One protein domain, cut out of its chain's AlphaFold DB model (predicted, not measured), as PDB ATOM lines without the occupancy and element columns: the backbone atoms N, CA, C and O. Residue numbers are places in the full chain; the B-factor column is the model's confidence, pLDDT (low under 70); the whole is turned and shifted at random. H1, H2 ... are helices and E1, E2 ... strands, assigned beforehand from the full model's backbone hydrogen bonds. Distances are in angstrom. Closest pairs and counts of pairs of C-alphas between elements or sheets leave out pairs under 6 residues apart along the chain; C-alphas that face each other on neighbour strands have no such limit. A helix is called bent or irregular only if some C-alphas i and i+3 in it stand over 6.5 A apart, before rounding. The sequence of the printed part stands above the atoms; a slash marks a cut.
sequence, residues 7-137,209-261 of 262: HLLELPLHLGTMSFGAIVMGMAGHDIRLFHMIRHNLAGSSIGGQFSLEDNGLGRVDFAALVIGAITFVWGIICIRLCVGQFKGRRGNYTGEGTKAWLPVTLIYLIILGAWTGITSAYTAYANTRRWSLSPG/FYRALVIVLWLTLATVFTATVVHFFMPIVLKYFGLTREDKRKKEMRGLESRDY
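What this domain is: This is residues 7 to 137 and 209 to 261 of the 262 residues of an uncharacterized protein of Tilletiaria anomala (strain ATCC 24038 / CBS 436.72 / UBC 951) (UniProt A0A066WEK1). Four helices, H1 to H4, form a long up-and-down bundle, each running against the one before it in the chain, with a small ribbon of two antiparallel strands, E1 and E2, at one end. Residues 248 to 261, with H5, stick out beyond the other end. The printed part has 184 residues, mostly helix, in the order H1 E1 H2 H3 E2 H4 H5. It is only just loose, close to extended, with a radius of gyration of the C-alphas of 23.8 A, and spans 95 by 30 by 20 A.

How they stand to each other: E1, residues 51 to 54, and E2, residues 133 to 136, are antiparallel neighbours, with N 52 and O 135 2.9 A apart, within hydrogen-bond range. The closest C-alphas of E1 and H1, residues 7 to 43, are Leu 53 and Arg 39, 6.3 A apart. H1 touches H2, residues 58 to 87, at Gly 21 and Gly 69, closest C-alphas 4.2 A, a shallow tilt of 24 degrees, opposite ways. H2 and H3, residues 98 to 129, form a helical hairpin; their closest C-alphas, Ala 65 and Ile 119, are 6.4 A apart. H3 touches H4, residues 209 to 240, at Thr 106 and Thr 228, closest C-alphas 5.5 A. H4 touches H1 with residues 213 to 227 alone, closest C-alphas Thr 220 and Phe 20, 5.4 A. H5, residues 248 to 260, touches no helix. Every O i to N i+4 pair is within hydrogen-bond range in H5, against 31 of 33 in H1, 25 of 26 in H2, 24 of 28 in H3 and 26 of 28 in H4.

Where its parts are: H1 begins at C-alpha 7 (1.428, -39.803, 15.327) and is 53.7 A long; H2 is 43.4 A, H3 46.1 A and H4 45.1 A. H4 is only just irregular, C-alphas 232 and 235 being 6.6 A apart, with a kink of 39 degrees near residue 233. H5 ends at C-alpha 260 (-36.832, -28.714, 15.407).

The domain as a whole: The C-alphas farthest apart, Ser 46 and Tyr 261, are 96.2 A apart. Residues 138 to 208 are not printed, a gap of 28.5 A between C-alphas 137 and 209. Of the links printed whole, none is long. Confidence is under 70 at residues 7 to 9, 86 to 101, 129 to 130 and 233 to 261.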
ATOM      1  N   HIS A   7       0.109 -40.339  15.659       61.88
ATOM      2  CA  HIS A   7       1.428 -39.803  15.327       61.88
ATOM      3  C   HIS A   7       2.611 -40.567  15.957       61.88
ATOM      4  O   HIS A   7       3.716 -40.516  15.418       61.88
ATOM      5  N   LEU A   8       2.410 -41.289  17.070       63.06
ATOM      6  CA  LEU A   8       3.448 -42.150  17.658       63.06
ATOM      7  C   LEU A   8       3.686 -43.426  16.834       63.06
ATOM      8  O   LEU A   8       4.770 -43.997  16.911       63.06
ATOM      9  N   LEU A   9       2.707 -43.848  16.027       66.94
ATOM     10  CA  LEU A   9       2.831 -44.967  15.086       66.94
ATOM     11  C   LEU A   9       3.420 -44.533  13.733       66.94
ATOM     12  O   LEU A   9       4.126 -45.309  13.093       66.94
ATOM     13  N   GLU A  10       3.173 -43.294  13.304       74.69
ATOM     14  CA  GLU A  10       3.583 -42.785  11.984       74.69
ATOM     15  C   GLU A  10       5.060 -42.361  11.926       74.69
ATOM     16  O   GLU A  10       5.742 -42.566  10.919       74.69
ATOM     17  N   LEU A  11       5.595 -41.795  13.012       81.31
ATOM     18  CA  LEU A  11       6.964 -41.271  13.034       81.31
ATOM     19  C   LEU A  11       8.039 -42.368  12.849       81.31
ATOM     20  O   LEU A  11       8.930 -42.173  12.017       81.31
ATOM     21  N   PRO A  12       7.949 -43.545  13.510       85.50
ATOM     22  CA  PRO A  12       8.840 -44.675  13.230       85.50
ATOM     23  C   PRO A  12       8.737 -45.183  11.787       85.50
ATOM     24  O   PRO A  12       9.744 -45.559  11.191       85.50
ATOM     25  N   LEU A  13       7.537 -45.156  11.201       87.31
ATOM     26  CA  LEU A  13       7.294 -45.628   9.840       87.31
ATOM     27  C   LEU A  13       7.997 -44.741   8.806       87.31
ATOM     28  O   LEU A  13       8.711 -45.244   7.935       87.31
ATOM     29  N   HIS A  14       7.876 -43.418   8.938       90.00
ATOM     30  CA  HIS A  14       8.567 -42.492   8.042       90.00
ATOM     31  C   HIS A  14      10.080 -42.464   8.274       90.00
ATOM     32  O   HIS A  14      10.829 -42.403   7.295       90.00
ATOM     33  N   LEU A  15      10.542 -42.599   9.524       91.12
ATOM     34  CA  LEU A  15      11.963 -42.814   9.827       91.12
ATOM     35  C   LEU A  15      12.495 -44.079   9.152       91.12
ATOM     36  O   LEU A  15      13.596 -44.048   8.605       91.12
ATOM     37  N   GLY A  16      11.701 -45.151   9.123       91.31
ATOM     38  CA  GLY A  16      12.000 -46.364   8.371       91.31
ATOM     39  C   GLY A  16      12.159 -46.069   6.881       91.31
ATOM     40  O   GLY A  16      13.210 -46.363   6.315       91.31
ATOM     41  N   THR A  17      11.170 -45.420   6.252       91.25
ATOM     42  CA  THR A  17      11.253 -45.084   4.814       91.25
ATOM     43  C   THR A  17      12.466 -44.212   4.486       91.25
ATOM     44  O   THR A  17      13.163 -44.475   3.508       91.25
ATOM     45  N   MET A  18      12.768 -43.225   5.335       94.75
ATOM     46  CA  MET A  18      13.928 -42.349   5.183       94.75
ATOM     47  C   MET A  18      15.237 -43.137   5.304       94.75
ATOM     48  O   MET A  18      16.100 -43.040   4.434       94.75
ATOM     49  N   SER A  19      15.379 -43.931   6.367       94.06
ATOM     50  CA  SER A  19      16.606 -44.679   6.664       94.06
ATOM     51  C   SER A  19      16.897 -45.718   5.589       94.06
ATOM     52  O   SER A  19      18.007 -45.770   5.072       94.06
ATOM     53  N   PHE A  20      15.891 -46.497   5.191       94.06
ATOM     54  CA  PHE A  20      16.052 -47.486   4.130       94.06
ATOM     55  C   PHE A  20      16.339 -46.839   2.770       94.06
ATOM     56  O   PHE A  20      17.221 -47.314   2.059       94.06
ATOM     57  N   GLY A  21      15.701 -45.706   2.446       93.06
ATOM     58  CA  GLY A  21      16.041 -44.926   1.251       93.06
ATOM     59  C   GLY A  21      17.509 -44.478   1.234       93.06
ATOM     60  O   GLY A  21      18.187 -44.625   0.218       93.06
ATOM     61  N   ALA A  22      18.029 -44.006   2.374       95.31
ATOM     62  CA  ALA A  22      19.432 -43.617   2.515       95.31
ATOM     63  C   ALA A  22      20.399 -44.807   2.406       95.31
ATOM     64  O   ALA A  22      21.437 -44.692   1.753       95.31
ATOM     65  N   ILE A  23      20.062 -45.953   3.010       94.94
ATOM     66  CA  ILE A  23      20.880 -47.173   2.927       94.94
ATOM     67  C   ILE A  23      20.973 -47.643   1.474       94.94
ATOM     68  O   ILE A  23      22.079 -47.870   0.986       94.94
ATOM     69  N   VAL A  24      19.843 -47.738   0.761       93.75
ATOM     70  CA  VAL A  24      19.845 -48.145  -0.654       93.75
ATOM     71  C   VAL A  24      20.651 -47.166  -1.502       93.75
ATOM     72  O   VAL A  24      21.455 -47.603  -2.320       93.75
ATOM     73  N   MET A  25      20.504 -45.858  -1.272       94.00
ATOM     74  CA  MET A  25      21.299 -44.836  -1.959       94.00
ATOM     75  C   MET A  25      22.808 -45.053  -1.745       94.00
ATOM     76  O   MET A  25      23.579 -45.018  -2.703       94.00
ATOM     77  N   GLY A  26      23.233 -45.329  -0.508       92.81
ATOM     78  CA  GLY A  26      24.634 -45.611  -0.189       92.81
ATOM     79  C   GLY A  26      25.157 -46.891  -0.845       92.81
ATOM     80  O   GLY A  26      26.243 -46.885  -1.422       92.81
ATOM     81  N   MET A  27      24.376 -47.974  -0.806       90.88
ATOM     82  CA  MET A  27      24.766 -49.259  -1.395       90.88
ATOM     83  C   MET A  27      24.821 -49.205  -2.926       90.88
ATOM     84  O   MET A  27      25.813 -49.636  -3.510       90.88
ATOM     85  N   ALA A  28      23.807 -48.628  -3.575       91.62
ATOM     86  CA  ALA A  28      23.773 -48.479  -5.028       91.62
ATOM     87  C   ALA A  28      24.874 -47.527  -5.525       91.62
ATOM     88  O   ALA A  28      25.570 -47.823  -6.493       91.62
ATOM     89  N   GLY A  29      25.093 -46.406  -4.828       90.81
ATOM     90  CA  GLY A  29      26.177 -45.476  -5.151       90.81
ATOM     91  C   GLY A  29      27.564 -46.105  -4.999       90.81
ATOM     92  O   GLY A  29      28.455 -45.838  -5.809       90.81
ATOM     93  N   HIS A  30      27.747 -46.969  -3.996       89.69
ATOM     94  CA  HIS A  30      28.978 -47.736  -3.833       89.69
ATOM     95  C   HIS A  30      29.216 -48.695  -5.006       89.69
ATOM     96  O   HIS A  30      30.324 -48.690  -5.543       89.69
ATOM     97  N   ASP A  31      28.202 -49.457  -5.435       87.69
ATOM     98  CA  ASP A  31      28.349 -50.427  -6.533       87.69
ATOM     99  C   ASP A  31      28.665 -49.734  -7.868       87.69
ATOM    100  O   ASP A  31      29.643 -50.079  -8.532       87.69
ATOM    101  N   ILE A  32      27.944 -48.650  -8.192       90.50
ATOM    102  CA  ILE A  32      28.216 -47.818  -9.381       90.50
ATOM    103  C   ILE A  32      29.669 -47.337  -9.379       90.50
ATOM    104  O   ILE A  32      30.371 -47.431 -10.391       90.50
ATOM    105  N   ARG A  33      30.137 -46.811  -8.240       91.81
ATOM    106  CA  ARG A  33      31.507 -46.313  -8.103       91.81
ATOM    107  C   ARG A  33      32.522 -47.443  -8.260       91.81
ATOM    108  O   ARG A  33      33.498 -47.264  -8.985       91.81
ATOM    109  N   LEU A  34      32.324 -48.570  -7.578       89.12
ATOM    110  CA  LEU A  34      33.219 -49.725  -7.637       89.12
ATOM    111  C   LEU A  34      33.352 -50.225  -9.076       89.12
ATOM    112  O   LEU A  34      34.468 -50.350  -9.581       89.12
ATOM    113  N   PHE A  35      32.222 -50.419  -9.753       89.31
ATOM    114  CA  PHE A  35      32.180 -50.863 -11.139       89.31
ATOM    115  C   PHE A  35      32.907 -49.888 -12.070       89.31
ATOM    116  O   PHE A  35      33.719 -50.300 -12.901       89.31
ATOM    117  N   HIS A  36      32.667 -48.583 -11.907       90.75
ATOM    118  CA  HIS A  36      33.325 -47.556 -12.707       90.75
ATOM    119  C   HIS A  36      34.843 -47.530 -12.486       90.75
ATOM    120  O   HIS A  36      35.595 -47.478 -13.457       90.75
ATOM    121  N   MET A  37      35.304 -47.618 -11.234       91.38
ATOM    122  CA  MET A  37      36.736 -47.650 -10.913       91.38
ATOM    123  C   MET A  37      37.415 -48.910 -11.463       91.38
ATOM    124  O   MET A  37      38.487 -48.807 -12.052       91.38
ATOM    125  N   ILE A  38      36.788 -50.085 -11.335       89.94
ATOM    126  CA  ILE A  38      37.319 -51.335 -11.901       89.94
ATOM    127  C   ILE A  38      37.407 -51.228 -13.424       89.94
ATOM    128  O   ILE A  38      38.451 -51.524 -13.998       89.94
ATOM    129  N   ARG A  39      36.349 -50.750 -14.087       89.75
ATOM    130  CA  ARG A  39      36.346 -50.573 -15.544       89.75
ATOM    131  C   ARG A  39      37.405 -49.569 -16.006       89.75
ATOM    132  O   ARG A  39      38.061 -49.807 -17.016       89.75
ATOM    133  N   HIS A  40      37.586 -48.474 -15.272       89.94
ATOM    134  CA  HIS A  40      38.619 -47.478 -15.548       89.94
ATOM    135  C   HIS A  40      40.029 -48.070 -15.404       89.94
ATOM    136  O   HIS A  40      40.840 -47.964 -16.322       89.94
ATOM    137  N   ASN A  41      40.309 -48.752 -14.290       90.00
ATOM    138  CA  ASN A  41      41.600 -49.402 -14.054       90.00
ATOM    139  C   ASN A  41      41.877 -50.510 -15.077       90.00
ATOM    140  O   ASN A  41      43.021 -50.696 -15.481       90.00
ATOM    141  N   LEU A  42      40.836 -51.220 -15.522       87.75
ATOM    142  CA  LEU A  42      40.936 -52.213 -16.585       87.75
ATOM    143  C   LEU A  42      41.347 -51.558 -17.905       87.75
ATOM    144  O   LEU A  42      42.323 -51.986 -18.513       87.75
ATOM    145  N   ALA A  43      40.656 -50.496 -18.322       85.75
ATOM    146  CA  ALA A  43      40.939 -49.801 -19.576       85.75
ATOM    147  C   ALA A  43      42.366 -49.226 -19.639       85.75
ATOM    148  O   ALA A  43      42.970 -49.215 -20.707       85.75
ATOM    149  N   GLY A  44      42.914 -48.782 -18.503       81.06
ATOM    150  CA  GLY A  44      44.286 -48.273 -18.399       81.06
ATOM    151  C   GLY A  44      45.376 -49.341 -18.241       81.06
ATOM    152  O   GLY A  44      46.544 -48.989 -18.099       81.06
ATOM    153  N   SER A  45      45.022 -50.628 -18.230       83.38
ATOM    154  CA  SER A  45      45.953 -51.734 -17.971       83.38
ATOM    155  C   SER A  45      46.239 -52.581 -19.213       83.38
ATOM    156  O   SER A  45      45.496 -52.543 -20.194       83.38
ATOM    157  N   SER A  46      47.279 -53.424 -19.152       79.31
ATOM    158  CA  SER A  46      47.615 -54.360 -20.237       79.31
ATOM    159  C   SER A  46      46.501 -55.369 -20.547       79.31
ATOM    160  O   SER A  46      46.410 -55.857 -21.673       79.31
ATOM    161  N   ILE A  47      45.599 -55.635 -19.595       81.38
ATOM    162  CA  ILE A  47      44.429 -56.495 -19.808       81.38
ATOM    163  C   ILE A  47      43.259 -55.768 -20.497       81.38
ATOM    164  O   ILE A  47      42.420 -56.423 -21.112       81.38
ATOM    165  N   GLY A  48      43.224 -54.431 -20.491       77.44
ATOM    166  CA  GLY A  48      42.173 -53.641 -21.151       77.44
ATOM    167  C   GLY A  48      42.129 -53.800 -22.673       77.44
ATOM    168  O   GLY A  48      41.084 -53.598 -23.285       77.44
ATOM    169  N   GLY A  49      43.241 -54.215 -23.293       80.50
ATOM    170  CA  GLY A  49      43.268 -54.603 -24.707       80.50
ATOM    171  C   GLY A  49      42.703 -56.005 -24.971       80.50
ATOM    172  O   GLY A  49      42.229 -56.273 -26.074       80.50
ATOM    173  N   GLN A  50      42.741 -56.894 -23.973       86.12
ATOM    174  CA  GLN A  50      42.275 -58.282 -24.071       86.12
ATOM    175  C   GLN A  50      40.773 -58.402 -23.801       86.12
ATOM    176  O   GLN A  50      40.092 -59.182 -24.466       86.12
ATOM    177  N   PHE A  51      40.253 -57.632 -22.842       88.94
ATOM    178  CA  PHE A  51      38.862 -57.723 -22.410       88.94
ATOM    179  C   PHE A  51      38.253 -56.360 -22.137       88.94
ATOM    180  O   PHE A  51      38.892 -55.461 -21.590       88.94
ATOM    181  N   SER A  52      36.961 -56.267 -22.422       88.19
ATOM    182  CA  SER A  52      36.105 -55.188 -21.961       88.19
ATOM    183  C   SER A  52      35.109 -55.725 -20.931       88.19
ATOM    184  O   SER A  52      34.685 -56.879 -21.002       88.19
ATOM    185  N   LEU A  53      34.772 -54.902 -19.939       89.25
ATOM    186  CA  LEU A  53      33.840 -55.269 -18.878       89.25
ATOM    187  C   LEU A  53      32.443 -54.730 -19.201       89.25
ATOM    188  O   LEU A  53      32.250 -53.518 -19.350       89.25
ATOM    189  N   GLU A  54      31.471 -55.632 -19.255       88.25
ATOM    190  CA  GLU A  54      30.069 -55.330 -19.515       88.25
ATOM    191  C   GLU A  54      29.249 -55.457 -18.235       88.25
ATOM    192  O   GLU A  54      29.380 -56.423 -17.487       88.25
ATOM    193  N   ASP A  55      28.394 -54.468 -17.974       81.69
ATOM    194  CA  ASP A  55      27.537 -54.428 -16.783       81.69
ATOM    195  C   ASP A  55      26.244 -55.242 -16.953       81.69
ATOM    196  O   ASP A  55      25.526 -55.479 -15.986       81.69
ATOM    197  N   ASN A  56      25.919 -55.654 -18.181       83.31
ATOM    198  CA  ASN A  56      24.682 -56.340 -18.552       83.31
ATOM    199  C   ASN A  56      23.393 -55.653 -18.070       83.31
ATOM    200  O   ASN A  56      22.367 -56.309 -17.877       83.31
ATOM    201  N   GLY A  57      23.422 -54.325 -17.920       79.75
ATOM    202  CA  GLY A  57      22.299 -53.526 -17.436       79.75
ATOM    203  C   GLY A  57      22.226 -53.362 -15.915       79.75
ATOM    204  O   GLY A  57      21.305 -52.684 -15.457       79.75
ATOM    205  N   LEU A  58      23.180 -53.910 -15.149       79.56
ATOM    206  CA  LEU A  58      23.281 -53.711 -13.695       79.56
ATOM    207  C   LEU A  58      23.361 -52.226 -13.336       79.56
ATOM    208  O   LEU A  58      22.541 -51.748 -12.554       79.56
ATOM    209  N   GLY A  59      24.229 -51.465 -14.013       84.69
ATOM    210  CA  GLY A  59      24.429 -50.048 -13.710       84.69
ATOM    211  C   GLY A  59      23.161 -49.206 -13.881       84.69
ATOM    212  O   GLY A  59      22.972 -48.212 -13.183       84.69
ATOM    213  N   ARG A  60      22.235 -49.616 -14.761       88.94
ATOM    214  CA  ARG A  60      20.928 -48.949 -14.908       88.94
ATOM    215  C   ARG A  60      20.015 -49.208 -13.713       88.94
ATOM    216  O   ARG A  60      19.288 -48.302 -13.306       88.94
ATOM    217  N   VAL A  61      20.028 -50.425 -13.172       88.94
ATOM    218  CA  VAL A  61      19.222 -50.778 -11.997       88.94
ATOM    219  C   VAL A  61      19.804 -50.136 -10.742       88.94
ATOM    220  O   VAL A  61      19.037 -49.565  -9.966       88.94
ATOM    221  N   ASP A  62      21.132 -50.125 -10.590       90.38
ATOM    222  CA  ASP A  62      21.805 -49.408  -9.502       90.38
ATOM    223  C   ASP A  62      21.473 -47.913  -9.555       90.38
ATOM    224  O   ASP A  62      21.098 -47.307  -8.550       90.38
ATOM    225  N   PHE A  63      21.524 -47.308 -10.745       93.44
ATOM    226  CA  PHE A  63      21.177 -45.900 -10.917       93.44
ATOM    227  C   PHE A  63      19.708 -45.620 -10.574       93.44
ATOM    228  O   PHE A  63      19.405 -44.646  -9.885       93.44
ATOM    229  N   ALA A  64      18.783 -46.489 -10.993       93.56
ATOM    230  CA  ALA A  64      17.377 -46.369 -10.614       93.56
ATOM    231  C   ALA A  64      17.187 -46.483  -9.090       93.56
ATOM    232  O   ALA A  64      16.458 -45.681  -8.504       93.56
ATOM    233  N   ALA A  65      17.874 -47.423  -8.433       93.44
ATOM    234  CA  ALA A  65      17.852 -47.575  -6.979       93.44
ATOM    235  C   ALA A  65      18.425 -46.353  -6.251       93.44
ATOM    236  O   ALA A  65      17.852 -45.920  -5.252       93.44
ATOM    237  N   LEU A  66      19.491 -45.747  -6.778       95.44
ATOM    238  CA  LEU A  66      20.061 -44.504  -6.264       95.44
ATOM    239  C   LEU A  66      19.042 -43.353  -6.326       95.44
ATOM    240  O   LEU A  66      18.802 -42.681  -5.323       95.44
ATOM    241  N   VAL A  67      18.415 -43.149  -7.489       95.81
ATOM    242  CA  VAL A  67      17.447 -42.062  -7.715       95.81
ATOM    243  C   VAL A  67      16.197 -42.243  -6.856       95.81
ATOM    244  O   VAL A  67      15.795 -41.322  -6.145       95.81
ATOM    245  N   ILE A  68      15.584 -43.429  -6.880       95.69
ATOM    246  CA  ILE A  68      14.377 -43.700  -6.088       95.69
ATOM    247  C   ILE A  68      14.699 -43.726  -4.588       95.69
ATOM    248  O   ILE A  68      13.888 -43.258  -3.785       95.69
ATOM    249  N   GLY A  69      15.897 -44.173  -4.199       95.38
ATOM    250  CA  GLY A  69      16.435 -44.044  -2.843       95.38
ATOM    251  C   GLY A  69      16.470 -42.592  -2.369       95.38
ATOM    252  O   GLY A  69      15.911 -42.278  -1.318       95.38
ATOM    253  N   ALA A  70      17.027 -41.690  -3.181       95.81
ATOM    254  CA  ALA A  70      17.078 -40.258  -2.886       95.81
ATOM    255  C   ALA A  70      15.679 -39.623  -2.789       95.81
ATOM    256  O   ALA A  70      15.404 -38.874  -1.850       95.81
ATOM    257  N   ILE A  71      14.765 -39.959  -3.710       95.50
ATOM    258  CA  ILE A  71      13.371 -39.490  -3.657       95.50
ATOM    259  C   ILE A  71      12.693 -39.980  -2.374       95.50
ATOM    260  O   ILE A  71      12.066 -39.189  -1.674       95.50
ATOM    261  N   THR A  72      12.854 -41.259  -2.032       94.62
ATOM    262  CA  THR A  72      12.268 -41.858  -0.822       94.62
ATOM    263  C   THR A  72      12.829 -41.214   0.445       94.62
ATOM    264  O   THR A  72      12.075 -40.938   1.376       94.62
ATOM    265  N   PHE A  73      14.127 -40.910   0.469       95.12
ATOM    266  CA  PHE A  73      14.780 -40.203   1.566       95.12
ATOM    267  C   PHE A  73      14.199 -38.798   1.772       95.12
ATOM    268  O   PHE A  73      13.732 -38.472   2.866       95.12
ATOM    269  N   VAL A  74      14.166 -37.980   0.713       95.06
ATOM    270  CA  VAL A  74      13.618 -36.612   0.768       95.06
ATOM    271  C   VAL A  74      12.136 -36.637   1.134       95.06
ATOM    272  O   VAL A  74      11.688 -35.864   1.982       95.06
ATOM    273  N   TRP A  75      11.377 -37.557   0.540       93.94
ATOM    274  CA  TRP A  75       9.961 -37.722   0.836       93.94
ATOM    275  C   TRP A  75       9.718 -38.130   2.294       93.94
ATOM    276  O   TRP A  75       8.837 -37.575   2.953       93.94
ATOM    277  N   GLY A  76      10.551 -39.023   2.838       91.12
ATOM    278  CA  GLY A  76      10.544 -39.393   4.252       91.12
ATOM    279  C   GLY A  76      10.771 -38.192   5.172       91.12
ATOM    280  O   GLY A  76      10.022 -38.015   6.130       91.12
ATOM    281  N   ILE A  77      11.721 -37.303   4.849       91.88
ATOM    282  CA  ILE A  77      11.951 -36.054   5.605       91.88
ATOM    283  C   ILE A  77      10.705 -35.161   5.594       91.88
ATOM    284  O   ILE A  77      10.325 -34.614   6.634       91.88
ATOM    285  N   ILE A  78      10.065 -35.001   4.432       90.44
ATOM    286  CA  ILE A  78       8.837 -34.206   4.300       90.44
ATOM    287  C   ILE A  78       7.733 -34.803   5.179       90.44
ATOM    288  O   ILE A  78       7.121 -34.073   5.960       90.44
ATOM    289  N   CYS A  79       7.525 -36.119   5.122       87.69
ATOM    290  CA  CYS A  79       6.516 -36.801   5.931       87.69
ATOM    291  C   CYS A  79       6.801 -36.685   7.435       87.69
ATOM    292  O   CYS A  79       5.896 -36.352   8.194       87.69
ATOM    293  N   ILE A  80       8.058 -36.838   7.868       87.44
ATOM    294  CA  ILE A  80       8.453 -36.620   9.269       87.44
ATOM    295  C   ILE A  80       8.116 -35.191   9.704       87.44
ATOM    296  O   ILE A  80       7.544 -34.998  10.776       87.44
ATOM    297  N   ARG A  81       8.414 -34.175   8.883       84.75
ATOM    298  CA  ARG A  81       8.045 -32.783   9.198       84.75
ATOM    299  C   ARG A  81       6.533 -32.593   9.300       84.75
ATOM    300  O   ARG A  81       6.089 -31.865  10.189       84.75
ATOM    301  N   LEU A  82       5.752 -33.240   8.434       80.88
ATOM    302  CA  LEU A  82       4.289 -33.206   8.490       80.88
ATOM    303  C   LEU A  82       3.761 -33.868   9.772       80.88
ATOM    304  O   LEU A  82       2.966 -33.240  10.472       80.88
ATOM    305  N   CYS A  83       4.260 -35.054  10.141       75.75
ATOM    306  CA  CYS A  83       3.947 -35.710  11.415       75.75
ATOM    307  C   CYS A  83       4.313 -34.820  12.604       75.75
ATOM    308  O   CYS A  83       3.509 -34.624  13.515       75.75
ATOM    309  N   VAL A  84       5.509 -34.219  12.586       75.62
ATOM    310  CA  VAL A  84       5.960 -33.374  13.694       75.62
ATOM    311  C   VAL A  84       5.098 -32.113  13.822       75.62
ATOM    312  O   VAL A  84       4.750 -31.683  14.924       75.62
ATOM    313  N   GLY A  85       4.695 -31.531  12.691       70.69
ATOM    314  CA  GLY A  85       3.770 -30.400  12.644       70.69
ATOM    315  C   GLY A  85       2.415 -30.696  13.296       70.69
ATOM    316  O   GLY A  85       1.805 -29.788  13.868       70.69
ATOM    317  N   GLN A  86       1.965 -31.955  13.298       66.50
ATOM    318  CA  GLN A  86       0.719 -32.356  13.958       66.50
ATOM    319  C   GLN A  86       0.806 -32.335  15.498       66.50
ATOM    320  O   GLN A  86      -0.228 -32.110  16.140       66.50
ATOM    321  N   PHE A  87       2.003 -32.460  16.104       57.72
ATOM    322  CA  PHE A  87       2.177 -32.333  17.566       57.72
ATOM    323  C   PHE A  87       1.789 -30.943  18.082       57.72
ATOM    324  O   PHE A  87       1.254 -30.824  19.183       57.72
ATOM    325  N   LYS A  88       2.004 -29.884  17.288       56.47
ATOM    326  CA  LYS A  88       1.772 -28.495  17.721       56.47
ATOM    327  C   LYS A  88       0.290 -28.122  17.872       56.47
ATOM    328  O   LYS A  88      -0.004 -27.099  18.478       56.47
ATOM    329  N   GLY A  89      -0.643 -28.916  17.337       51.97
ATOM    330  CA  GLY A  89      -2.045 -28.498  17.181       51.97
ATOM    331  C   GLY A  89      -3.126 -29.421  17.754       51.97
ATOM    332  O   GLY A  89      -4.289 -29.210  17.427       51.97
ATOM    333  N   ARG A  90      -2.802 -30.460  18.545       51.09
ATOM    334  CA  ARG A  90      -3.773 -31.521  18.934       51.09
ATOM    335  C   ARG A  90      -4.516 -32.125  17.719       51.09
ATOM    336  O   ARG A  90      -5.686 -32.492  17.811       51.09
ATOM    337  N   ARG A  91      -3.832 -32.254  16.573       51.25
ATOM    338  CA  ARG A  91      -4.366 -32.837  15.322       51.25
ATOM    339  C   ARG A  91      -4.164 -34.354  15.223       51.25
ATOM    340  O   ARG A  91      -4.258 -34.911  14.142       51.25
ATOM    341  N   GLY A  92      -3.948 -35.033  16.352       44.19
ATOM    342  CA  GLY A  92      -3.877 -36.499  16.428       44.19
ATOM    343  C   GLY A  92      -5.214 -37.213  16.188       44.19
ATOM    344  O   GLY A  92      -5.288 -38.422  16.354       44.19
ATOM    345  N   ASN A  93      -6.263 -36.481  15.809       48.47
ATOM    346  CA  ASN A  93      -7.527 -37.064  15.399       48.47
ATOM    347  C   ASN A  93      -7.519 -37.178  13.873       48.47
ATOM    348  O   ASN A  93      -7.327 -36.172  13.187       48.47
ATOM    349  N   TYR A  94      -7.798 -38.371  13.347       50.47
ATOM    350  CA  TYR A  94      -8.193 -38.592  11.950       50.47
ATOM    351  C   TYR A  94      -9.562 -37.930  11.671       50.47
ATOM    352  O   TYR A  94     -10.553 -38.579  11.350       50.47
ATOM    353  N   THR A  95      -9.652 -36.615  11.859       48.19
ATOM    354  CA  THR A  95     -10.823 -35.779  11.593       48.19
ATOM    355  C   THR A  95     -10.563 -34.972  10.334       48.19
ATOM    356  O   THR A  95      -9.607 -34.196  10.319       48.19
ATOM    357  N   GLY A  96     -11.424 -35.152   9.326       46.06
ATOM    358  CA  GLY A  96     -11.769 -34.249   8.211       46.06
ATOM    359  C   GLY A  96     -10.657 -33.501   7.461       46.06
ATOM    360  O   GLY A  96     -10.542 -33.631   6.246       46.06
ATOM    361  N   GLU A  97      -9.875 -32.678   8.155       46.41
ATOM    362  CA  GLU A  97      -8.791 -31.854   7.613       46.41
ATOM    363  C   GLU A  97      -7.423 -32.547   7.667       46.41
ATOM    364  O   GLU A  97      -6.655 -32.439   6.712       46.41
ATOM    365  N   GLY A  98      -7.125 -33.312   8.728       51.28
ATOM    366  CA  GLY A  98      -5.868 -34.067   8.843       51.28
ATOM    367  C   GLY A  98      -5.768 -35.174   7.793       51.28
ATOM    368  O   GLY A  98      -4.738 -35.347   7.150       51.28
ATOM    369  N   THR A  99      -6.888 -35.847   7.521       54.59
ATOM    370  CA  THR A  99      -7.013 -36.907   6.511       54.59
ATOM    371  C   THR A  99      -6.782 -36.403   5.080       54.59
ATOM    372  O   THR A  99      -6.293 -37.150   4.238       54.59
ATOM    373  N   LYS A 100      -7.080 -35.126   4.789       60.44
ATOM    374  CA  LYS A 100      -6.866 -34.542   3.451       60.44
ATOM    375  C   LYS A 100      -5.388 -34.351   3.124       60.44
ATOM    376  O   LYS A 100      -5.024 -34.500   1.965       60.44
ATOM    377  N   ALA A 101      -4.544 -34.065   4.118       64.06
ATOM    378  CA  ALA A 101      -3.094 -33.980   3.926       64.06
ATOM    379  C   ALA A 101      -2.462 -35.358   3.651       64.06
ATOM    380  O   ALA A 101      -1.449 -35.447   2.961       64.06
ATOM    381  N   TRP A 102      -3.097 -36.432   4.127       71.69
ATOM    382  CA  TRP A 102      -2.630 -37.807   3.942       71.69
ATOM    383  C   TRP A 102      -2.970 -38.414   2.583       71.69
ATOM    384  O   TRP A 102      -2.277 -39.328   2.137       71.69
ATOM    385  N   LEU A 103      -3.981 -37.891   1.883       74.69
ATOM    386  CA  LEU A 103      -4.299 -38.340   0.528       74.69
ATOM    387  C   LEU A 103      -3.131 -38.074  -0.451       74.69
ATOM    388  O   LEU A 103      -2.667 -39.037  -1.059       74.69
ATOM    389  N   PRO A 104      -2.573 -36.849  -0.564       80.56
ATOM    390  CA  PRO A 104      -1.358 -36.603  -1.344       80.56
ATOM    391  C   PRO A 104      -0.176 -37.471  -0.913       80.56
ATOM    392  O   PRO A 104       0.550 -37.980  -1.763       80.56
ATOM    393  N   VAL A 105      -0.004 -37.686   0.398       83.06
ATOM    394  CA  VAL A 105       1.078 -38.532   0.918       83.06
ATOM    395  C   VAL A 105       0.947 -39.969   0.439       83.06
ATOM    396  O   VAL A 105       1.919 -40.555  -0.034       83.06
ATOM    397  N   THR A 106      -0.265 -40.510   0.484       81.19
ATOM    398  CA  THR A 106      -0.565 -41.859   0.009       81.19
ATOM    399  C   THR A 106      -0.388 -41.978  -1.502       81.19
ATOM    400  O   THR A 106       0.193 -42.952  -1.967       81.19
ATOM    401  N   LEU A 107      -0.837 -40.986  -2.278       87.38
ATOM    402  CA  LEU A 107      -0.673 -40.974  -3.737       87.38
ATOM    403  C   LEU A 107       0.804 -40.972  -4.148       87.38
ATOM    404  O   LEU A 107       1.192 -41.701  -5.057       87.38
ATOM    405  N   ILE A 108       1.644 -40.204  -3.451       90.62
ATOM    406  CA  ILE A 108       3.087 -40.188  -3.712       90.62
ATOM    407  C   ILE A 108       3.730 -41.507  -3.274       90.62
ATOM    408  O   ILE A 108       4.520 -42.077  -4.027       90.62
ATOM    409  N   TYR A 109       3.349 -42.051  -2.115       90.31
ATOM    410  CA  TYR A 109       3.829 -43.367  -1.693       90.31
ATOM    411  C   TYR A 109       3.400 -44.494  -2.636       90.31
ATOM    412  O   TYR A 109       4.194 -45.401  -2.841       90.31
ATOM    413  N   LEU A 110       2.229 -44.424  -3.278       91.06
ATOM    414  CA  LEU A 110       1.811 -45.386  -4.307       91.06
ATOM    415  C   LEU A 110       2.745 -45.370  -5.525       91.06
ATOM    416  O   LEU A 110       3.124 -46.428  -6.026       91.06
ATOM    417  N   ILE A 111       3.157 -44.183  -5.979       93.69
ATOM    418  CA  ILE A 111       4.127 -44.046  -7.076       93.69
ATOM    419  C   ILE A 111       5.488 -44.614  -6.649       93.69
ATOM    420  O   ILE A 111       6.083 -45.413  -7.373       93.69
ATOM    421  N   ILE A 112       5.957 -44.247  -5.452       94.00
ATOM    422  CA  ILE A 112       7.223 -44.737  -4.887       94.00
ATOM    423  C   ILE A 112       7.179 -46.263  -4.690       94.00
ATOM    424  O   ILE A 112       8.155 -46.949  -4.980       94.00
ATOM    425  N   LEU A 113       6.041 -46.818  -4.269       94.44
ATOM    426  CA  LEU A 113       5.808 -48.253  -4.112       94.44
ATOM    427  C   LEU A 113       5.915 -48.989  -5.451       94.44
ATOM    428  O   LEU A 113       6.585 -50.020  -5.530       94.44
ATOM    429  N   GLY A 114       5.301 -48.455  -6.511       94.19
ATOM    430  CA  GLY A 114       5.426 -49.002  -7.863       94.19
ATOM    431  C   GLY A 114       6.878 -49.004  -8.349       94.19
ATOM    432  O   GLY A 114       7.369 -50.024  -8.841       94.19
ATOM    433  N   ALA A 115       7.600 -47.902  -8.127       95.12
ATOM    434  CA  ALA A 115       9.015 -47.793  -8.474       95.12
ATOM    435  C   ALA A 115       9.882 -48.811  -7.709       95.12
ATOM    436  O   ALA A 115      10.670 -49.536  -8.322       95.12
ATOM    437  N   TRP A 116       9.694 -48.938  -6.390       95.75
ATOM    438  CA  TRP A 116      10.399 -49.938  -5.584       95.75
ATOM    439  C   TRP A 116      10.056 -51.368  -5.978       95.75
ATOM    440  O   TRP A 116      10.939 -52.221  -5.954       95.75
ATOM    441  N   THR A 117       8.813 -51.640  -6.376       95.44
ATOM    442  CA  THR A 117       8.406 -52.966  -6.861       95.44
ATOM    443  C   THR A 117       9.187 -53.334  -8.121       95.44
ATOM    444  O   THR A 117       9.744 -54.431  -8.200       95.44
ATOM    445  N   GLY A 118       9.300 -52.402  -9.073       93.69
ATOM    446  CA  GLY A 118      10.092 -52.587 -10.289       93.69
ATOM    447  C   GLY A 118      11.577 -52.811  -9.997       93.69
ATOM    448  O   GLY A 118      12.152 -53.790 -10.470       93.69
ATOM    449  N   ILE A 119      12.185 -51.957  -9.167       93.06
ATOM    450  CA  ILE A 119      13.612 -52.045  -8.806       93.06
ATOM    451  C   ILE A 119      13.918 -53.340  -8.050       93.06
ATOM    452  O   ILE A 119      14.861 -54.046  -8.400       93.06
ATOM    453  N   THR A 120      13.113 -53.685  -7.043       93.25
ATOM    454  CA  THR A 120      13.317 -54.888  -6.219       93.25
ATOM    455  C   THR A 120      13.173 -56.155  -7.058       93.25
ATOM    456  O   THR A 120      13.992 -57.071  -6.944       93.25
ATOM    457  N   SER A 121      12.180 -56.196  -7.953       91.38
ATOM    458  CA  SER A 121      11.989 -57.319  -8.879       91.38
ATOM    459  C   SER A 121      13.154 -57.435  -9.860       91.38
ATOM    460  O   SER A 121      13.679 -58.531 -10.057       91.38
ATOM    461  N   ALA A 122      13.610 -56.309 -10.422       88.62
ATOM    462  CA  ALA A 122      14.770 -56.275 -11.304       88.62
ATOM    463  C   ALA A 122      16.020 -56.793 -10.582       88.62
ATOM    464  O   ALA A 122      16.619 -57.754 -11.052       88.62
ATOM    465  N   TYR A 123      16.375 -56.252  -9.414       86.56
ATOM    466  CA  TYR A 123      17.534 -56.718  -8.642       86.56
ATOM    467  C   TYR A 123      17.450 -58.191  -8.258       86.56
ATOM    468  O   TYR A 123      18.449 -58.904  -8.330       86.56
ATOM    469  N   THR A 124      16.261 -58.669  -7.887       87.19
ATOM    470  CA  THR A 124      16.046 -60.085  -7.573       87.19
ATOM    471  C   THR A 124      16.288 -60.961  -8.806       87.19
ATOM    472  O   THR A 124      16.918 -62.015  -8.706       87.19
ATOM    473  N   ALA A 125      15.852 -60.524  -9.991       82.75
ATOM    474  CA  ALA A 125      16.152 -61.212 -11.243       82.75
ATOM    475  C   ALA A 125      17.652 -61.150 -11.584       82.75
ATOM    476  O   ALA A 125      18.242 -62.179 -11.924       82.75
ATOM    477  N   TYR A 126      18.287 -59.982 -11.440       76.69
ATOM    478  CA  TYR A 126      19.716 -59.773 -11.700       76.69
ATOM    479  C   TYR A 126      20.593 -60.655 -10.811       76.69
ATOM    480  O   TYR A 126      21.410 -61.416 -11.328       76.69
ATOM    481  N   ALA A 127      20.347 -60.677  -9.499       73.69
ATOM    482  CA  ALA A 127      21.093 -61.503  -8.547       73.69
ATOM    483  C   ALA A 127      21.166 -62.989  -8.964       73.69
ATOM    484  O   ALA A 127      22.173 -63.669  -8.716       73.69
ATOM    485  N   ASN A 128      20.121 -63.470  -9.649       72.62
ATOM    486  CA  ASN A 128      19.986 -64.849 -10.103       72.62
ATOM    487  C   ASN A 128      20.475 -65.105 -11.536       72.62
ATOM    488  O   ASN A 128      21.033 -66.177 -11.786       72.62
ATOM    489  N   THR A 129      20.256 -64.167 -12.465       68.44
ATOM    490  CA  THR A 129      20.322 -64.435 -13.916       68.44
ATOM    491  C   THR A 129      21.286 -63.556 -14.706       68.44
ATOM    492  O   THR A 129      21.666 -63.945 -15.807       68.44
ATOM    493  N   ARG A 130      21.693 -62.388 -14.193       64.06
ATOM    494  CA  ARG A 130      22.482 -61.413 -14.957       64.06
ATOM    495  C   ARG A 130      23.569 -60.794 -14.097       64.06
ATOM    496  O   ARG A 130      23.304 -60.205 -13.055       64.06
ATOM    497  N   ARG A 131      24.805 -60.950 -14.548       76.56
ATOM    498  CA  ARG A 131      26.033 -60.524 -13.870       76.56
ATOM    499  C   ARG A 131      26.916 -59.809 -14.856       76.56
ATOM    500  O   ARG A 131      26.650 -59.904 -16.046       76.56
ATOM    501  N   TRP A 132      27.958 -59.146 -14.384       82.94
ATOM    502  CA  TRP A 132      28.948 -58.615 -15.305       82.94
ATOM    503  C   TRP A 132      29.578 -59.727 -16.142       82.94
ATOM    504  O   TRP A 132      29.637 -60.884 -15.720       82.94
ATOM    505  N   SER A 133      30.008 -59.374 -17.344       87.12
ATOM    506  CA  SER A 133      30.689 -60.284 -18.255       87.12
ATOM    507  C   SER A 133      31.898 -59.615 -18.873       87.12
ATOM    508  O   SER A 133      32.024 -58.393 -18.913       87.12
ATOM    509  N   LEU A 134      32.802 -60.456 -19.344       89.62
ATOM    510  CA  LEU A 134      33.948 -60.084 -20.143       89.62
ATOM    511  C   LEU A 134      33.562 -60.256 -21.606       89.62
ATOM    512  O   LEU A 134      33.126 -61.344 -21.998       89.62
ATOM    513  N   SER A 135      33.743 -59.211 -22.403       89.75
ATOM    514  CA  SER A 135      33.690 -59.307 -23.858       89.75
ATOM    515  C   SER A 135      35.092 -59.215 -24.468       89.75
ATOM    516  O   SER A 135      35.948 -58.506 -23.926       89.75
ATOM    517  N   PRO A 136      35.360 -59.951 -25.563       89.00
ATOM    518  CA  PRO A 136      36.647 -59.915 -26.254       89.00
ATOM    519  C   PRO A 136      37.035 -58.500 -26.701       89.00
ATOM    520  O   PRO A 136      36.250 -57.806 -27.349       89.00
ATOM    521  N   GLY A 137      38.255 -58.085 -26.366       87.25
ATOM    522  CA  GLY A 137      38.875 -56.859 -26.863       87.25
ATOM    523  C   GLY A 137      39.688 -57.074 -28.150       87.25
ATOM    524  O   GLY A 137      39.829 -58.203 -28.620       87.25
ATOM    525  N   PHE A 209      27.487 -59.003  -0.797       75.12
ATOM    526  CA  PHE A 209      26.967 -57.654  -1.019       75.12
ATOM    527  C   PHE A 209      25.648 -57.636  -1.811       75.12
ATOM    528  O   PHE A 209      24.669 -57.055  -1.348       75.12
ATOM    529  N   TYR A 210      25.566 -58.339  -2.948       74.81
ATOM    530  CA  TYR A 210      24.339 -58.377  -3.761       74.81
ATOM    531  C   TYR A 210      23.166 -59.023  -3.024       74.81
ATOM    532  O   TYR A 210      22.032 -58.561  -3.125       74.81
ATOM    533  N   ARG A 211      23.434 -60.074  -2.240       77.81
ATOM    534  CA  ARG A 211      22.406 -60.711  -1.406       77.81
ATOM    535  C   ARG A 211      21.902 -59.752  -0.329       77.81
ATOM    536  O   ARG A 211      20.693 -59.644  -0.138       77.81
ATOM    537  N   ALA A 212      22.811 -59.030   0.327       83.62
ATOM    538  CA  ALA A 212      22.451 -58.009   1.303       83.62
ATOM    539  C   ALA A 212      21.610 -56.891   0.666       83.62
ATOM    540  O   ALA A 212      20.590 -56.507   1.230       83.62
ATOM    541  N   LEU A 213      21.973 -56.427  -0.534       87.12
ATOM    542  CA  LEU A 213      21.225 -55.387  -1.240       87.12
ATOM    543  C   LEU A 213      19.805 -55.838  -1.594       87.12
ATOM    544  O   LEU A 213      18.858 -55.100  -1.342       87.12
ATOM    545  N   VAL A 214      19.629 -57.067  -2.091       89.00
ATOM    546  CA  VAL A 214      18.293 -57.635  -2.347       89.00
ATOM    547  C   VAL A 214      17.452 -57.654  -1.067       89.00
ATOM    548  O   VAL A 214      16.298 -57.232  -1.094       89.00
ATOM    549  N   ILE A 215      18.023 -58.076   0.067       90.25
ATOM    550  CA  ILE A 215      17.320 -58.074   1.361       90.25
ATOM    551  C   ILE A 215      16.897 -56.651   1.746       90.25
ATOM    552  O   ILE A 215      15.736 -56.426   2.087       90.25
ATOM    553  N   VAL A 216      17.809 -55.681   1.658       92.44
ATOM    554  CA  VAL A 216      17.521 -54.275   1.980       92.44
ATOM    555  C   VAL A 216      16.439 -53.708   1.060       92.44
ATOM    556  O   VAL A 216      15.551 -53.007   1.541       92.44
ATOM    557  N   LEU A 217      16.446 -54.036  -0.233       93.69
ATOM    558  CA  LEU A 217      15.408 -53.612  -1.176       93.69
ATOM    559  C   LEU A 217      14.032 -54.171  -0.799       93.69
ATOM    560  O   LEU A 217      13.064 -53.414  -0.755       93.69
ATOM    561  N   TRP A 218      13.944 -55.452  -0.430       95.25
ATOM    562  CA  TRP A 218      12.696 -56.046   0.062       95.25
ATOM    563  C   TRP A 218      12.211 -55.408   1.368       95.25
ATOM    564  O   TRP A 218      11.018 -55.140   1.507       95.25
ATOM    565  N   LEU A 219      13.114 -55.100   2.305       94.06
ATOM    566  CA  LEU A 219      12.772 -54.369   3.531       94.06
ATOM    567  C   LEU A 219      12.294 -52.942   3.234       94.06
ATOM    568  O   LEU A 219      11.326 -52.467   3.833       94.06
ATOM    569  N   THR A 220      12.931 -52.272   2.275       94.44
ATOM    570  CA  THR A 220      12.547 -50.932   1.814       94.44
ATOM    571  C   THR A 220      11.146 -50.967   1.208       94.44
ATOM    572  O   THR A 220      10.282 -50.184   1.603       94.44
ATOM    573  N   LEU A 221      10.893 -51.931   0.317       95.56
ATOM    574  CA  LEU A 221       9.594 -52.165  -0.304       95.56
ATOM    575  C   LEU A 221       8.512 -52.444   0.744       95.56
ATOM    576  O   LEU A 221       7.459 -51.813   0.708       95.56
ATOM    577  N   ALA A 222       8.776 -53.331   1.706       93.44
ATOM    578  CA  ALA A 222       7.842 -53.649   2.786       93.44
ATOM    579  C   ALA A 222       7.529 -52.425   3.664       93.44
ATOM    580  O   ALA A 222       6.378 -52.205   4.045       93.44
ATOM    581  N   THR A 223       8.533 -51.594   3.946       92.12
ATOM    582  CA  THR A 223       8.361 -50.370   4.740       92.12
ATOM    583  C   THR A 223       7.507 -49.344   3.993       92.12
ATOM    584  O   THR A 223       6.563 -48.793   4.559       92.12
ATOM    585  N   VAL A 224       7.778 -49.124   2.703       92.25
ATOM    586  CA  VAL A 224       6.986 -48.233   1.837       92.25
ATOM    587  C   VAL A 224       5.563 -48.763   1.640       92.25
ATOM    588  O   VAL A 224       4.603 -47.991   1.681       92.25
ATOM    589  N   PHE A 225       5.398 -50.075   1.477       92.00
ATOM    590  CA  PHE A 225       4.090 -50.722   1.403       92.00
ATOM    591  C   PHE A 225       3.294 -50.496   2.687       92.00
ATOM    592  O   PHE A 225       2.155 -50.040   2.634       92.00
ATOM    593  N   THR A 226       3.917 -50.728   3.843       89.31
ATOM    594  CA  THR A 226       3.290 -50.502   5.150       89.31
ATOM    595  C   THR A 226       2.901 -49.035   5.322       89.31
ATOM    596  O   THR A 226       1.778 -48.756   5.731       89.31
ATOM    597  N   ALA A 227       3.767 -48.093   4.927       87.19
ATOM    598  CA  ALA A 227       3.440 -46.667   4.891       87.19
ATOM    599  C   ALA A 227       2.224 -46.385   4.007       87.19
ATOM    600  O   ALA A 227       1.313 -45.675   4.421       87.19
ATOM    601  N   THR A 228       2.156 -46.985   2.825       87.12
ATOM    602  CA  THR A 228       1.017 -46.816   1.915       87.12
ATOM    603  C   THR A 228      -0.279 -47.347   2.532       87.12
ATOM    604  O   THR A 228      -1.288 -46.645   2.554       87.12
ATOM    605  N   VAL A 229      -0.256 -48.566   3.082       83.25
ATOM    606  CA  VAL A 229      -1.427 -49.214   3.692       83.25
ATOM    607  C   VAL A 229      -1.903 -48.453   4.920       83.25
ATOM    608  O   VAL A 229      -3.100 -48.220   5.049       83.25
ATOM    609  N   VAL A 230      -0.996 -48.026   5.799       79.69
ATOM    610  CA  VAL A 230      -1.345 -47.235   6.985       79.69
ATOM    611  C   VAL A 230      -2.090 -45.967   6.573       79.69
ATOM    612  O   VAL A 230      -3.196 -45.734   7.046       79.69
ATOM    613  N   HIS A 231      -1.572 -45.197   5.620       76.56
ATOM    614  CA  HIS A 231      -2.207 -43.930   5.253       76.56
ATOM    615  C   HIS A 231      -3.460 -44.093   4.373       76.56
ATOM    616  O   HIS A 231      -4.321 -43.213   4.376       76.56
ATOM    617  N   PHE A 232      -3.619 -45.230   3.682       74.44
ATOM    618  CA  PHE A 232      -4.808 -45.532   2.878       74.44
ATOM    619  C   PHE A 232      -5.936 -46.214   3.673       74.44
ATOM    620  O   PHE A 232      -7.084 -45.769   3.642       74.44
ATOM    621  N   PHE A 233      -5.629 -47.303   4.388       68.81
ATOM    622  CA  PHE A 233      -6.611 -48.157   5.067       68.81
ATOM    623  C   PHE A 233      -6.919 -47.720   6.497       68.81
ATOM    624  O   PHE A 233      -8.070 -47.851   6.917       68.81
ATOM    625  N   MET A 234      -5.949 -47.190   7.251       68.12
ATOM    626  CA  MET A 234      -6.188 -46.794   8.646       68.12
ATOM    627  C   MET A 234      -7.329 -45.768   8.778       68.12
ATOM    628  O   MET A 234      -8.174 -45.965   9.651       68.12
ATOM    629  N   PRO A 235      -7.487 -44.763   7.890       66.31
ATOM    630  CA  PRO A 235      -8.653 -43.877   7.926       66.31
ATOM    631  C   PRO A 235      -9.997 -44.608   7.778       66.31
ATOM    632  O   PRO A 235     -10.974 -44.239   8.430       66.31
ATOM    633  N   ILE A 236     -10.060 -45.643   6.934       67.56
ATOM    634  CA  ILE A 236     -11.277 -46.437   6.694       67.56
ATOM    635  C   ILE A 236     -11.587 -47.303   7.917       67.56
ATOM    636  O   ILE A 236     -12.724 -47.323   8.387       67.56
ATOM    637  N   VAL A 237     -10.570 -47.975   8.458       63.59
ATOM    638  CA  VAL A 237     -10.681 -48.843   9.638       63.59
ATOM    639  C   VAL A 237     -11.090 -48.036  10.870       63.59
ATOM    640  O   VAL A 237     -12.042 -48.398  11.559       63.59
ATOM    641  N   LEU A 238     -10.444 -46.895  11.116       65.44
ATOM    642  CA  LEU A 238     -10.793 -46.005  12.226       65.44
ATOM    643  C   LEU A 238     -12.219 -45.460  12.096       65.44
ATOM    644  O   LEU A 238     -12.912 -45.316  13.104       65.44
ATOM    645  N   LYS A 239     -12.678 -45.191  10.867       65.25
ATOM    646  CA  LYS A 239     -14.064 -44.790  10.606       65.25
ATOM    647  C   LYS A 239     -15.047 -45.931  10.881       65.25
ATOM    648  O   LYS A 239     -16.088 -45.685  11.482       65.25
ATOM    649  N   TYR A 240     -14.721 -47.159  10.475       68.31
ATOM    650  CA  TYR A 240     -15.550 -48.344  10.717       68.31
ATOM    651  C   TYR A 240     -15.719 -48.637  12.215       68.31
ATOM    652  O   TYR A 240     -16.829 -48.898  12.667       68.31
ATOM    653  N   PHE A 241     -14.648 -48.505  13.002       66.00
ATOM    654  CA  PHE A 241     -14.687 -48.696  14.457       66.00
ATOM    655  C   PHE A 241     -15.211 -47.482  15.243       66.00
ATOM    656  O   PHE A 241     -15.192 -47.496  16.471       66.00
ATOM    657  N   GLY A 242     -15.661 -46.415  14.571       60.66
ATOM    658  CA  GLY A 242     -16.164 -45.209  15.241       60.66
ATOM    659  C   GLY A 242     -15.103 -44.444  16.044       60.66
ATOM    660  O   GLY A 242     -15.444 -43.596  16.865       60.66
ATOM    661  N   LEU A 243     -13.819 -44.719  15.801       58.19
ATOM    662  CA  LEU A 243     -12.678 -44.077  16.466       58.19
ATOM    663  C   LEU A 243     -12.325 -42.721  15.835       58.19
ATOM    664  O   LEU A 243     -11.493 -41.974  16.349       58.19
ATOM    665  N   THR A 244     -12.970 -42.363  14.723       58.56
ATOM    666  CA  THR A 244     -12.913 -41.010  14.166       58.56
ATOM    667  C   THR A 244     -13.902 -40.105  14.892       58.56
ATOM    668  O   THR A 244     -15.108 -40.352  14.879       58.56
ATOM    669  N   ARG A 245     -13.413 -39.015  15.485       51.47
ATOM    670  CA  ARG A 245     -14.263 -38.014  16.139       51.47
ATOM    671  C   ARG A 245     -15.194 -37.362  15.103       51.47
ATOM    672  O   ARG A 245     -14.729 -36.897  14.066       51.47
ATOM    673  N   GLU A 246     -16.501 -37.319  15.362       52.19
ATOM    674  CA  GLU A 246     -17.428 -36.575  14.499       52.19
ATOM    675  C   GLU A 246     -17.092 -35.079  14.523       52.19
ATOM    676  O   GLU A 246     -16.806 -34.506  15.581       52.19
ATOM    677  N   ASP A 247     -17.134 -34.447  13.346       56.09
ATOM    678  CA  ASP A 247     -16.951 -33.005  13.202       56.09
ATOM    679  C   ASP A 247     -17.916 -32.269  14.136       56.09
ATOM    680  O   ASP A 247     -19.130 -32.488  14.070       56.09
ATOM    681  N   LYS A 248     -17.397 -31.374  14.992       53.78
ATOM    682  CA  LYS A 248     -18.222 -30.607  15.949       53.78
ATOM    683  C   LYS A 248     -19.410 -29.932  15.260       53.78
ATOM    684  O   LYS A 248     -20.514 -29.972  15.782       53.78
ATOM    685  N   ARG A 249     -19.198 -29.434  14.038       54.25
ATOM    686  CA  ARG A 249     -20.216 -28.785  13.203       54.25
ATOM    687  C   ARG A 249     -21.342 -29.728  12.765       54.25
ATOM    688  O   ARG A 249     -22.496 -29.326  12.715       54.25
ATOM    689  N   LYS A 250     -21.027 -30.997  12.472       57.19
ATOM    690  CA  LYS A 250     -22.036 -32.031  12.173       57.19
ATOM    691  C   LYS A 250     -22.814 -32.428  13.421       57.19
ATOM    692  O   LYS A 250     -24.008 -32.689  13.333       57.19
ATOM    693  N   LYS A 251     -22.141 -32.453  14.571       55.19
ATOM    694  CA  LYS A 251     -22.764 -32.743  15.864       55.19
ATOM    695  C   LYS A 251     -23.723 -31.626  16.292       55.19
ATOM    696  O   LYS A 251     -24.815 -31.915  16.763       55.19
ATOM    697  N   GLU A 252     -23.340 -30.371  16.064       57.28
ATOM    698  CA  GLU A 252     -24.191 -29.192  16.278       57.28
ATOM    699  C   GLU A 252     -25.383 -29.164  15.314       57.28
ATOM    700  O   GLU A 252     -26.504 -28.960  15.765       57.28
ATOM    701  N   MET A 253     -25.184 -29.453  14.021       57.66
ATOM    702  CA  MET A 253     -26.294 -29.497  13.055       57.66
ATOM    703  C   MET A 253     -27.300 -30.622  13.334       57.66
ATOM    704  O   MET A 253     -28.495 -30.359  13.304       57.66
ATOM    705  N   ARG A 254     -26.860 -31.838  13.703       59.56
ATOM    706  CA  ARG A 254     -27.802 -32.895  14.135       59.56
ATOM    707  C   ARG A 254     -28.520 -32.548  15.439       59.56
ATOM    708  O   ARG A 254     -29.670 -32.928  15.625       59.56
ATOM    709  N   GLY A 255     -27.843 -31.844  16.348       57.84
ATOM    710  CA  GLY A 255     -28.450 -31.347  17.584       57.84
ATOM    711  C   GLY A 255     -29.550 -30.314  17.326       57.84
ATOM    712  O   GLY A 255     -30.557 -30.316  18.030       57.84
ATOM    713  N   LEU A 256     -29.378 -29.472  16.303       55.47
ATOM    714  CA  LEU A 256     -30.388 -28.511  15.853       55.47
ATOM    715  C   LEU A 256     -31.558 -29.210  15.150       55.47
ATOM    716  O   LEU A 256     -32.693 -28.989  15.548       55.47
ATOM    717  N   GLU A 257     -31.294 -30.146  14.231       53.91
ATOM    718  CA  GLU A 257     -32.359 -30.945  13.600       53.91
ATOM    719  C   GLU A 257     -33.202 -31.688  14.647       53.91
ATOM    720  O   GLU A 257     -34.420 -31.655  14.581       53.91
ATOM    721  N   SER A 258     -32.591 -32.293  15.672       54.06
ATOM    722  CA  SER A 258     -33.349 -32.981  16.735       54.06
ATOM    723  C   SER A 258     -34.187 -32.059  17.631       54.06
ATOM    724  O   SER A 258     -35.083 -32.543  18.316       54.06
ATOM    725  N   ARG A 259     -33.895 -30.752  17.650       52.28
ATOM    726  CA  ARG A 259     -34.662 -29.745  18.396       52.28
ATOM    727  C   ARG A 259     -35.837 -29.191  17.602       52.28
ATOM    728  O   ARG A 259     -36.822 -28.816  18.215       52.28
ATOM    729  N   ASP A 260     -35.746 -29.178  16.277       49.66
ATOM    730  CA  ASP A 260     -36.832 -28.714  15.407       49.66
ATOM    731  C   ASP A 260     -37.960 -29.763  15.253       49.66
ATOM    732  O   ASP A 260     -39.021 -29.454  14.716       49.66
ATOM    733  N   TYR A 261     -37.755 -30.989  15.757       48.91
ATOM    734  CA  TYR A 261     -38.744 -32.082  15.777       48.91
ATOM    735  C   TYR A 261     -39.245 -32.467  17.189       48.91
ATOM    736  O   TYR A 261     -39.902 -33.502  17.323       48.91
TER     737      TYR A 261